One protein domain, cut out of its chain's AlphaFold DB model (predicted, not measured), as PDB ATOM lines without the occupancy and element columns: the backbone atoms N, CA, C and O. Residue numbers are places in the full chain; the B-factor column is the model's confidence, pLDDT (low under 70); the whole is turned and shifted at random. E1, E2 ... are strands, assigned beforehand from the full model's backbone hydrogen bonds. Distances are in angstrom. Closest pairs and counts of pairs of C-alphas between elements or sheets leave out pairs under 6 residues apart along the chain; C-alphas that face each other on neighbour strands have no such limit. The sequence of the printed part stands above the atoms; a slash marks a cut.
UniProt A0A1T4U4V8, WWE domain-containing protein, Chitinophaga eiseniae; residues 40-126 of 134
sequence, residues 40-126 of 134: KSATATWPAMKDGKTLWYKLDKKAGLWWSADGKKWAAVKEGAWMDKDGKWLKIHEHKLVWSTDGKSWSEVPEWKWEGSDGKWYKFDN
ATOM      1  N   LYS A  40     102.127 108.571 145.706       97.25
ATOM      2  CA  LYS A  40     103.194 108.700 146.701       97.25
ATOM      3  C   LYS A  40     104.542 108.487 146.012       97.25
ATOM      4  O   LYS A  40     104.732 107.476 145.342       97.25
ATOM      5  N   SER A  41     105.488 109.402 146.213       96.94
ATOM      6  CA  SER A  41     106.833 109.265 145.649       96.94
ATOM      7  C   SER A  41     107.543 108.053 146.256       96.94
ATOM      8  O   SER A  41     107.662 107.938 147.477       96.94
ATOM      9  N   ALA A  42     108.048 107.158 145.403       95.75
ATOM     10  CA  ALA A  42     108.777 105.966 145.832       95.75
ATOM     11  C   ALA A  42     110.129 106.302 146.485       95.75
ATOM     12  O   ALA A  42     110.576 105.602 147.392       95.75
ATOM     13  N   THR A  43     110.778 107.376 146.034       95.69
ATOM     14  CA  THR A  43     112.103 107.790 146.516       95.69
ATOM     15  C   THR A  43     112.036 108.891 147.569       95.69
ATOM     16  O   THR A  43     113.031 109.124 148.253       95.69
ATOM     17  N   ALA A  44     110.889 109.568 147.700       97.00
ATOM     18  CA  ALA A  44     110.734 110.782 148.502       97.00
ATOM     19  C   ALA A  44     111.774 111.866 148.144       97.00
ATOM     20  O   ALA A  44     112.207 112.637 149.002       97.00
ATOM     21  N   THR A  45     112.178 111.908 146.870       97.88
ATOM     22  CA  THR A  45     113.109 112.901 146.331       97.88
ATOM     23  C   THR A  45     112.436 113.759 145.274       97.88
ATOM     24  O   THR A  45     111.668 113.233 144.470       97.88
ATOM     25  N   TRP A  46     112.785 115.040 145.208       97.69
ATOM     26  CA  TRP A  46     112.342 115.948 144.144       97.69
ATOM     27  C   TRP A  46     113.518 116.755 143.581       97.69
ATOM     28  O   TRP A  46     114.514 116.948 144.285       97.69
ATOM     29  N   PRO A  47     113.444 117.220 142.325       96.69
ATOM     30  CA  PRO A  47     114.503 118.005 141.717       96.69
ATOM     31  C   PRO A  47     114.269 119.511 141.898       96.69
ATOM     32  O   PRO A  47     113.172 120.023 141.656       96.69
ATOM     33  N   ALA A  48     115.326 120.249 142.222       96.19
ATOM     34  CA  ALA A  48     115.334 121.710 142.184       96.19
ATOM     35  C   ALA A  48     116.609 122.240 141.519       96.19
ATOM     36  O   ALA A  48     117.658 121.591 141.539       96.19
ATOM     37  N   MET A  49     116.509 123.428 140.922       92.62
ATOM     38  CA  MET A  49     117.645 124.096 140.291       92.62
ATOM     39  C   MET A  49     118.466 124.848 141.332       92.62
ATOM     40  O   MET A  49     117.932 125.621 142.123       92.62
ATOM     41  N   LYS A  50     119.781 124.648 141.292       89.44
ATOM     42  CA  LYS A  50     120.756 125.411 142.067       89.44
ATOM     43  C   LYS A  50     121.994 125.648 141.212       89.44
ATOM     44  O   LYS A  50     122.542 124.703 140.649       89.44
ATOM     45  N   ASP A  51     122.418 126.903 141.088       88.19
ATOM     46  CA  ASP A  51     123.604 127.295 140.311       88.19
ATOM     47  C   ASP A  51     123.598 126.741 138.867       88.19
ATOM     48  O   ASP A  51     124.607 126.260 138.349       88.19
ATOM     49  N   GLY A  52     122.421 126.744 138.223       87.62
ATOM     50  CA  GLY A  52     122.230 126.242 136.857       87.62
ATOM     51  C   GLY A  52     122.247 124.715 136.712       87.62
ATOM     52  O   GLY A  52     122.243 124.214 135.589       87.62
ATOM     53  N   LYS A  53     122.265 123.963 137.818       91.56
ATOM     54  CA  LYS A  53     122.258 122.496 137.828       91.56
ATOM     55  C   LYS A  53     121.044 121.967 138.578       91.56
ATOM     56  O   LYS A  53     120.671 122.497 139.622       91.56
ATOM     57  N   THR A  54     120.473 120.878 138.082       92.69
ATOM     58  CA  THR A  54     119.443 120.139 138.814       92.69
ATOM     59  C   THR A  54     120.098 119.322 139.923       92.69
ATOM     60  O   THR A  54     120.985 118.509 139.665       92.69
ATOM     61  N   LEU A  55     119.653 119.535 141.159       96.56
ATOM     62  CA  LEU A  55     120.017 118.739 142.326       96.56
ATOM     63  C   LEU A  55     118.773 118.037 142.867       96.56
ATOM     64  O   LEU A  55     117.659 118.550 142.767       96.56
ATOM     65  N   TRP A  56     118.975 116.874 143.474       97.81
ATOM     66  CA  TRP A  56     117.925 116.121 144.149       97.81
ATOM     67  C   TRP A  56     117.832 116.539 145.603       97.81
ATOM     68  O   TRP A  56     118.854 116.632 146.274       97.81
ATOM     69  N   TYR A  57     116.619 116.726 146.097       98.12
ATOM     70  CA  TYR A  57     116.330 117.101 147.472       98.12
ATOM     71  C   TYR A  57     115.476 116.039 148.149       98.12
ATOM     72  O   TYR A  57     114.734 115.326 147.480       98.12
ATOM     73  N   LYS A  58     115.602 115.924 149.472       97.75
ATOM     74  CA  LYS A  58     114.740 115.090 150.318       97.75
ATOM     75  C   LYS A  58     114.628 115.656 151.729       97.75
ATOM     76  O   LYS A  58     115.491 116.426 152.157       97.75
ATOM     77  N   LEU A  59     113.617 115.200 152.465       97.12
ATOM     78  CA  LEU A  59     113.511 115.416 153.907       97.12
ATOM     79  C   LEU A  59     114.005 114.194 154.685       97.12
ATOM     80  O   LEU A  59     113.850 113.053 154.245       97.12
ATOM     81  N   ASP A  60     114.584 114.431 155.859       94.00
ATOM     82  CA  ASP A  60     114.770 113.394 156.872       94.00
ATOM     83  C   ASP A  60     113.570 113.309 157.837       94.00
ATOM     84  O   ASP A  60     112.598 114.057 157.739       94.00
ATOM     85  N   LYS A  61     113.640 112.389 158.808       89.62
ATOM     86  CA  LYS A  61     112.568 112.158 159.797       89.62
ATOM     87  C   LYS A  61     112.265 113.364 160.696       89.62
ATOM     88  O   LYS A  61     111.249 113.355 161.380       89.62
ATOM     89  N   LYS A  62     113.152 114.358 160.750       89.31
ATOM     90  CA  LYS A  62     113.013 115.589 161.534       89.31
ATOM     91  C   LYS A  62     112.701 116.796 160.641       89.31
ATOM     92  O   LYS A  62     112.890 117.925 161.081       89.31
ATOM     93  N   ALA A  63     112.260 116.561 159.401       89.12
ATOM     94  CA  ALA A  63     112.050 117.593 158.387       89.12
ATOM     95  C   ALA A  63     113.322 118.405 158.056       89.12
ATOM     96  O   ALA A  63     113.244 119.523 157.548       89.12
ATOM     97  N   GLY A  64     114.509 117.841 158.309       94.75
ATOM     98  CA  GLY A  64     115.771 118.401 157.843       94.75
ATOM     99  C   GLY A  64     115.895 118.244 156.330       94.75
ATOM    100  O   GLY A  64     115.621 117.169 155.796       94.75
ATOM    101  N   LEU A  65     116.312 119.305 155.636       97.69
ATOM    102  CA  LEU A  65     116.467 119.310 154.182       97.69
ATOM    103  C   LEU A  65     117.864 118.833 153.768       97.69
ATOM    104  O   LEU A  65     118.882 119.342 154.242       97.69
ATOM    105  N   TRP A  66     117.910 117.894 152.828       98.31
ATOM    106  CA  TRP A  66     119.140 117.325 152.278       98.31
ATOM    107  C   TRP A  66     119.148 117.439 150.762       98.31
ATOM    108  O   TRP A  66     118.099 117.321 150.138       98.31
ATOM    109  N   TRP A  67     120.333 117.600 150.175       97.81
ATOM    110  CA  TRP A  67     120.528 117.633 148.731       97.81
ATOM    111  C   TRP A  67     121.564 116.605 148.266       97.81
ATOM    112  O   TRP A  67     122.423 116.172 149.039       97.81
ATOM    113  N   SER A  68     121.490 116.224 146.995       97.62
ATOM    114  CA  SER A  68     122.424 115.321 146.330       97.62
ATOM    115  C   SER A  68     122.558 115.662 144.846       97.62
ATOM    116  O   SER A  68     121.564 115.904 144.167       97.62
ATOM    117  N   ALA A  69     123.784 115.639 144.323       96.38
ATOM    118  CA  ALA A  69     124.037 115.754 142.883       96.38
ATOM    119  C   ALA A  69     123.898 114.413 142.140       96.38
ATOM    120  O   ALA A  69     123.642 114.403 140.943       96.38
ATOM    121  N   ASP A  70     124.078 113.284 142.836       93.88
ATOM    122  CA  ASP A  70     124.097 111.935 142.247       93.88
ATOM    123  C   ASP A  70     122.935 111.042 142.730       93.88
ATOM    124  O   ASP A  70     122.847 109.878 142.339       93.88
ATOM    125  N   GLY A  71     122.065 111.561 143.603       92.88
ATOM    126  CA  GLY A  71     120.990 110.821 144.274       92.88
ATOM    127  C   GLY A  71     121.478 109.818 145.332       92.88
ATOM    128  O   GLY A  71     120.666 109.150 145.973       92.88
ATOM    129  N   LYS A  72     122.795 109.694 145.541       92.94
ATOM    130  CA  LYS A  72     123.428 108.657 146.373       92.94
ATOM    131  C   LYS A  72     124.112 109.253 147.598       92.94
ATOM    132  O   LYS A  72     123.910 108.765 148.707       92.94
ATOM    133  N   LYS A  73     124.899 110.314 147.418       96.69
ATOM    134  CA  LYS A  73     125.581 111.041 148.493       96.69
ATOM    135  C   LYS A  73     124.787 112.282 148.849       96.69
ATOM    136  O   LYS A  73     124.516 113.110 147.984       96.69
ATOM    137  N   TRP A  74     124.430 112.404 150.119       97.50
ATOM    138  CA  TRP A  74     123.534 113.446 150.602       97.50
ATOM    139  C   TRP A  74     124.268 114.390 151.545       97.50
ATOM    140  O   TRP A  74     125.032 113.945 152.400       97.50
ATOM    141  N   ALA A  75     124.002 115.686 151.411       97.75
ATOM    142  CA  ALA A  75     124.507 116.723 152.298       97.75
ATOM    143  C   ALA A  75     123.354 117.590 152.809       97.75
ATOM    144  O   ALA A  75     122.403 117.865 152.078       97.75
ATOM    145  N   ALA A  76     123.432 118.025 154.064       97.44
ATOM    146  CA  ALA A  76     122.425 118.907 154.639       97.44
ATOM    147  C   ALA A  76     122.438 120.276 153.938       97.44
ATOM    148  O   ALA A  76     123.500 120.852 153.675       97.44
ATOM    149  N   VAL A  77     121.255 120.817 153.653       96.31
ATOM    150  CA  VAL A  77     121.090 122.182 153.149       96.31
ATOM    151  C   VAL A  77     121.045 123.120 154.350       96.31
ATOM    152  O   VAL A  77     120.027 123.212 155.027       96.31
ATOM    153  N   LYS A  78     122.146 123.828 154.624       92.31
ATOM    154  CA  LYS A  78     122.254 124.714 155.802       92.31
ATOM    155  C   LYS A  78     121.190 125.814 155.841       92.31
ATOM    156  O   LYS A  78     120.725 126.171 156.913       92.31
ATOM    157  N   GLU A  79     120.809 126.327 154.676       90.19
ATOM    158  CA  GLU A  79     119.793 127.377 154.538       90.19
ATOM    159  C   GLU A  79     118.360 126.833 154.649       90.19
ATOM    160  O   GLU A  79     117.417 127.605 154.800       90.19
ATOM    161  N   GLY A  80     118.184 125.507 154.573       94.56
ATOM    162  CA  GLY A  80     116.881 124.852 154.667       94.56
ATOM    163  C   GLY A  80     115.916 125.175 153.524       94.56
ATOM    164  O   GLY A  80     114.728 124.896 153.669       94.56
ATOM    165  N   ALA A  81     116.399 125.744 152.415       96.19
ATOM    166  CA  ALA A  81     115.565 126.198 151.309       96.19
ATOM    167  C   ALA A  81     115.952 125.583 149.951       96.19
ATOM    168  O   ALA A  81     117.105 125.208 149.722       96.19
ATOM    169  N   TRP A  82     114.976 125.487 149.049       97.06
ATOM    170  CA  TRP A  82     115.138 125.059 147.654       97.06
ATOM    171  C   TRP A  82     114.295 125.936 146.727       97.06
ATOM    172  O   TRP A  82     113.368 126.590 147.187       97.06
ATOM    173  N   MET A  83     114.607 125.959 145.432       95.88
ATOM    174  CA  MET A  83     113.826 126.716 144.449       95.88
ATOM    175  C   MET A  83     112.791 125.828 143.750       95.88
ATOM    176  O   MET A  83     113.092 124.679 143.416       95.88
ATOM    177  N   ASP A  84     111.593 126.353 143.506       96.50
ATOM    178  CA  ASP A  84     110.675 125.769 142.522       96.50
ATOM    179  C   ASP A  84     111.056 126.167 141.088       96.50
ATOM    180  O   ASP A  84     112.063 126.836 140.843       96.50
ATOM    181  N   LYS A  85     110.240 125.730 140.126       95.62
ATOM    182  CA  LYS A  85     110.398 126.065 138.708       95.62
ATOM    183  C   LYS A  85     110.418 127.571 138.424       95.62
ATOM    184  O   LYS A  85     111.175 128.003 137.558       95.62
ATOM    185  N   ASP A  86     109.614 128.351 139.143       93.94
ATOM    186  CA  ASP A  86     109.482 129.799 138.941       93.94
ATOM    187  C   ASP A  86     110.585 130.596 139.654       93.94
ATOM    188  O   ASP A  86     110.630 131.824 139.583       93.94
ATOM    189  N   GLY A  87     111.474 129.905 140.368       93.25
ATOM    190  CA  GLY A  87     112.556 130.506 141.125       93.25
ATOM    191  C   GLY A  87     112.133 131.107 142.463       93.25
ATOM    192  O   GLY A  87     112.887 131.882 143.052       93.25
ATOM    193  N   LYS A  88     110.955 130.738 142.971       96.12
ATOM    194  CA  LYS A  88     110.562 131.047 144.346       96.12
ATOM    195  C   LYS A  88     111.339 130.140 145.285       96.12
ATOM    196  O   LYS A  88     111.514 128.954 145.019       96.12
ATOM    197  N   TRP A  89     111.770 130.689 146.409       97.38
ATOM    198  CA  TRP A  89     112.408 129.931 147.475       97.38
ATOM    199  C   TRP A  89     111.341 129.284 148.334       97.38
ATOM    200  O   TRP A  89     110.469 129.985 148.827       97.38
ATOM    201  N   LEU A  90     111.437 127.983 148.560       98.06
ATOM    202  CA  LEU A  90     110.599 127.213 149.465       98.06
ATOM    203  C   LEU A  90     111.424 126.736 150.649       98.06
ATOM    204  O   LEU A  90     112.589 126.380 150.481       98.06
ATOM    205  N   LYS A  91     110.820 126.695 151.835       96.88
ATOM    206  CA  LYS A  91     111.412 126.069 153.022       96.88
ATOM    207  C   LYS A  91     110.341 125.581 153.986       96.88
ATOM    208  O   LYS A  91     109.186 126.002 153.919       96.88
ATOM    209  N   ILE A  92     110.757 124.745 154.930       96.19
ATOM    210  CA  ILE A  92     109.927 124.356 156.069       96.19
ATOM    211  C   ILE A  92     110.182 125.337 157.209       96.19
ATOM    212  O   ILE A  92     111.320 125.524 157.640       96.19
ATOM    213  N   HIS A  93     109.123 125.971 157.696       95.19
ATOM    214  CA  HIS A  93     109.177 126.896 158.820       95.19
ATOM    215  C   HIS A  93     107.924 126.722 159.674       95.19
ATOM    216  O   HIS A  93     106.825 126.689 159.134       95.19
ATOM    217  N   GLU A  94     108.092 126.553 160.988       93.75
ATOM    218  CA  GLU A  94     106.978 126.365 161.935       93.75
ATOM    219  C   GLU A  94     105.981 125.269 161.506       93.75
ATOM    220  O   GLU A  94     104.768 125.442 161.559       93.75
ATOM    221  N   HIS A  95     106.507 124.124 161.055       93.19
ATOM    222  CA  HIS A  95     105.724 122.995 160.530       93.19
ATOM    223  C   HIS A  95     104.842 123.319 159.311       93.19
ATOM    224  O   HIS A  95     103.890 122.593 159.036       93.19
ATOM    225  N   LYS A  96     105.175 124.364 158.550       96.19
ATOM    226  CA  LYS A  96     104.502 124.731 157.301       96.19
ATOM    227  C   LYS A  96     105.482 124.788 156.144       96.19
ATOM    228  O   LYS A  96     106.653 125.130 156.329       96.19
ATOM    229  N   LEU A  97     104.989 124.492 154.943       97.75
ATOM    230  CA  LEU A  97     105.704 124.824 153.719       97.75
ATOM    231  C   LEU A  97     105.447 126.296 153.393       97.75
ATOM    232  O   LEU A  97     104.305 126.700 153.177       97.75
ATOM    233  N   VAL A  98     106.508 127.095 153.354       98.31
ATOM    234  CA  VAL A  98     106.433 128.521 153.023       98.31
ATOM    235  C   VAL A  98     107.269 128.834 151.794       98.31
ATOM    236  O   VAL A  98     108.262 128.155 151.534       98.31
ATOM    237  N   TRP A  99     106.886 129.877 151.062       98.25
ATOM    238  CA  TRP A  99     107.600 130.379 149.898       98.25
ATOM    239  C   TRP A  99     107.927 131.868 150.007       98.25
ATOM    240  O   TRP A  99     107.297 132.600 150.771       98.25
ATOM    241  N   SER A 100     108.920 132.302 149.237       97.94
ATOM    242  CA  SER A 100     109.376 133.686 149.151       97.94
ATOM    243  C   SER A 100     109.950 133.997 147.768       97.94
ATOM    244  O   SER A 100     110.612 133.158 147.157       97.94
ATOM    245  N   THR A 101     109.730 135.215 147.280       97.06
ATOM    246  CA  THR A 101     110.342 135.746 146.047       97.06
ATOM    247  C   THR A 101     111.536 136.661 146.322       97.06
ATOM    248  O   THR A 101     112.312 136.940 145.413       97.06
ATOM    249  N   ASP A 102     111.701 137.122 147.565       95.06
ATOM    250  CA  ASP A 102     112.736 138.075 147.987       95.06
ATOM    251  C   ASP A 102     113.701 137.498 149.045       95.06
ATOM    252  O   ASP A 102     114.655 138.166 149.448       95.06
ATOM    253  N   GLY A 103     113.444 136.275 149.520       93.25
ATOM    254  CA  GLY A 103     114.166 135.606 150.606       93.25
ATOM    255  C   GLY A 103     113.894 136.182 152.003       93.25
ATOM    256  O   GLY A 103     114.427 135.672 152.991       93.25
ATOM    257  N   LYS A 104     113.071 137.230 152.116       93.81
ATOM    258  CA  LYS A 104     112.840 138.007 153.344       93.81
ATOM    259  C   LYS A 104     111.421 137.823 153.864       93.81
ATOM    260  O   LYS A 104     111.236 137.535 155.043       93.81
ATOM    261  N   SER A 105     110.443 137.951 152.979       96.88
ATOM    262  CA  SER A 105     109.018 137.832 153.265       96.88
ATOM    263  C   SER A 105     108.549 136.439 152.874       96.88
ATOM    264  O   SER A 105     108.775 136.003 151.746       96.88
ATOM    265  N   TRP A 106     107.902 135.733 153.799       97.62
ATOM    266  CA  TRP A 106     107.498 134.342 153.606       97.62
ATOM    267  C   TRP A 106     105.986 134.205 153.737       97.62
ATOM    268  O   TRP A 106     105.377 134.800 154.622       97.62
ATOM    269  N   SER A 107     105.382 133.426 152.848       98.12
ATOM    270  CA  SER A 107     103.951 133.113 152.858       98.12
ATOM    271  C   SER A 107     103.755 131.610 152.804       98.12
ATOM    272  O   SER A 107     104.590 130.903 152.251       98.12
ATOM    273  N   GLU A 108     102.667 131.101 153.370       98.25
ATOM    274  CA  GLU A 108     102.351 129.677 153.260       98.25
ATOM    275  C   GLU A 108     102.074 129.299 151.800       98.25
ATOM    276  O   GLU A 108     101.451 130.053 151.049       98.25
ATOM    277  N   VAL A 109     102.581 128.139 151.384       98.00
ATOM    278  CA  VAL A 109     102.318 127.585 150.056       98.00
ATOM    279  C   VAL A 109     100.919 126.970 150.059       98.00
ATOM    280  O   VAL A 109     100.670 126.064 150.855       98.00
ATOM    281  N   PRO A 110      99.997 127.393 149.180       96.88
ATOM    282  CA  PRO A 110      98.662 126.808 149.118       96.88
ATOM    283  C   PRO A 110      98.712 125.294 148.900       96.88
ATOM    284  O   PRO A 110      99.393 124.803 147.999       96.88
ATOM    285  N   GLU A 111      98.007 124.554 149.761       96.44
ATOM    286  CA  GLU A 111      97.940 123.083 149.750       96.44
ATOM    287  C   GLU A 111      99.310 122.374 149.786       96.44
ATOM    288  O   GLU A 111      99.406 121.189 149.467       96.44
ATOM    289  N   TRP A 112     100.366 123.109 150.147       97.69
ATOM    290  CA  TRP A 112     101.760 122.670 150.142       97.69
ATOM    291  C   TRP A 112     102.204 122.059 148.802       97.69
ATOM    292  O   TRP A 112     102.983 121.106 148.785       97.69
ATOM    293  N   LYS A 113     101.705 122.608 147.683       97.38
ATOM    294  CA  LYS A 113     102.012 122.175 146.310       97.38
ATOM    295  C   LYS A 113     103.009 123.107 145.624       97.38
ATOM    296  O   LYS A 113     102.885 124.323 145.727       97.38
ATOM    297  N   TRP A 114     103.939 122.553 144.855       97.81
ATOM    298  CA  TRP A 114     104.851 123.325 144.006       97.81
ATOM    299  C   TRP A 114     105.215 122.555 142.735       97.81
ATOM    300  O   TRP A 114     105.127 121.327 142.700       97.81
ATOM    301  N   GLU A 115     105.645 123.267 141.696       97.00
ATOM    302  CA  GLU A 115     106.167 122.654 140.473       97.00
ATOM    303  C   GLU A 115     107.691 122.504 140.578       97.00
ATOM    304  O   GLU A 115     108.420 123.459 140.862       97.00
ATOM    305  N   GLY A 116     108.187 121.284 140.391       96.44
ATOM    306  CA  GLY A 116     109.615 120.997 140.394       96.44
ATOM    307  C   GLY A 116     110.306 121.491 139.126       96.44
ATOM    308  O   GLY A 116     109.681 121.815 138.115       96.44
ATOM    309  N   SER A 117     111.638 121.498 139.153       95.69
ATOM    310  CA  SER A 117     112.442 121.883 137.977       95.69
ATOM    311  C   SER A 117     112.272 120.960 136.759       95.69
ATOM    312  O   SER A 117     112.640 121.329 135.649       95.69
ATOM    313  N   ASP A 118     111.686 119.781 136.953       95.00
ATOM    314  CA  ASP A 118     111.327 118.807 135.920       95.00
ATOM    315  C   ASP A 118     109.910 119.003 135.349       95.00
ATOM    316  O   ASP A 118     109.491 118.245 134.477       95.00
ATOM    317  N   GLY A 119     109.167 120.009 135.821       94.31
ATOM    318  CA  GLY A 119     107.797 120.296 135.396       94.31
ATOM    319  C   GLY A 119     106.724 119.402 136.018       94.31
ATOM    320  O   GLY A 119     105.557 119.511 135.650       94.31
ATOM    321  N   LYS A 120     107.095 118.521 136.953       95.75
ATOM    322  CA  LYS A 120     106.134 117.716 137.712       95.75
ATOM    323  C   LYS A 120     105.619 118.505 138.903       95.75
ATOM    324  O   LYS A 120     106.337 119.322 139.484       95.75
ATOM    325  N   TRP A 121     104.388 118.222 139.308       96.94
ATOM    326  CA  TRP A 121     103.828 118.796 140.524       96.94
ATOM    327  C   TRP A 121     104.161 117.917 141.722       96.94
ATOM    328  O   TRP A 121     103.976 116.702 141.702       96.94
ATOM    329  N   TYR A 122     104.622 118.555 142.788       98.19
ATOM    330  CA  TYR A 122     104.964 117.931 144.055       98.19
ATOM    331  C   TYR A 122     104.098 118.515 145.159       98.19
ATOM    332  O   TYR A 122     103.677 119.670 145.084       98.19
ATOM    333  N   LYS A 123     103.831 117.718 146.192       97.69
ATOM    334  CA  LYS A 123     103.228 118.217 147.428       97.69
ATOM    335  C   LYS A 123     103.670 117.429 148.645       97.69
ATOM    336  O   LYS A 123     104.005 116.248 148.531       97.69
ATOM    337  N   PHE A 124     103.587 118.066 149.805       97.88
ATOM    338  CA  PHE A 124     103.647 117.376 151.089       97.88
ATOM    339  C   PHE A 124     102.247 117.180 151.664       97.88
ATOM    340  O   PHE A 124     101.375 118.028 151.497       97.88
ATOM    341  N   ASP A 125     102.033 116.059 152.348       95.94
ATOM    342  CA  ASP A 125     100.907 115.917 153.273       95.94
ATOM    343  C   ASP A 125     101.303 116.315 154.704       95.94
ATOM    344  O   ASP A 125     102.455 116.652 154.981       95.94
ATOM    345  N   ASN A 126     100.350 116.227 155.635       92.56
ATOM    346  CA  ASN A 126     100.554 116.575 157.046       92.56
ATOM    347  C   ASN A 126     101.645 115.740 157.747       92.56
ATOM    348  O   ASN A 126     102.100 116.115 158.823       92.56
TER     349      ASN A 126
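This is residues 40 to 126 of the 134 residues of the protein "WWE domain-containing protein" of Chitinophaga eiseniae (UniProt A0A1T4U4V8). Three small antiparallel sheets stand in a triangle, E1 E2 E3 and E4 E5 E6 coming together through their first strands and the hairpin E7 E8 making the third corner. Each three-stranded sheet is a meander, each strand the antiparallel neighbour of the one before. The printed part has 87 residues with no named helix and eight named strands, E1 to E8 in chain order; the class is all strand, though only 37 residues are in named elements. It is compact and rounded, with a radius of gyration of the C-alphas of 12.0 A and spans of 32 by 29 by 25 A.

In the strongly twisted first sheet, E2, residues 53 to 59, is the inner strand between E1, residues 45 to 50, and E3, residues 65 to 68. N 48 and O 55 are 2.9 A apart, and N 58 and O 66 2.9 A. The closest C-alphas of E1 and E4, residues 81 to 83, are those of Ala 48 and Met 83, 5.7 A apart. E5, residues 89 to 93, is the inner strand between E4 and E6, residues 96 to 100; N 90 and O 82 are 2.7 A apart, and N 91 and O 98 3.0 A. E7, residues 113 to 115, and E8, residues 121 to 124, form a hairpin with N 122 and O 114 2.8 A apart; E7 is apart from E1 and E4.

E1 begins at C-alpha 45, (113.109, 112.901, 146.331), and measures 15.3 A. E2 measures 19.6 A, E6 13.1 A and E5 12.2 A. E8 ends at C-alpha 124, (103.647, 117.376, 151.089).

The C-alphas of Lys 72 and Ser 105 are the two farthest apart, 33.3 A. The links E3 to E4 and E6 to E7 are long, 12 residues each. The printed part has no cut, and no printed residue is under 70 in pLDDT.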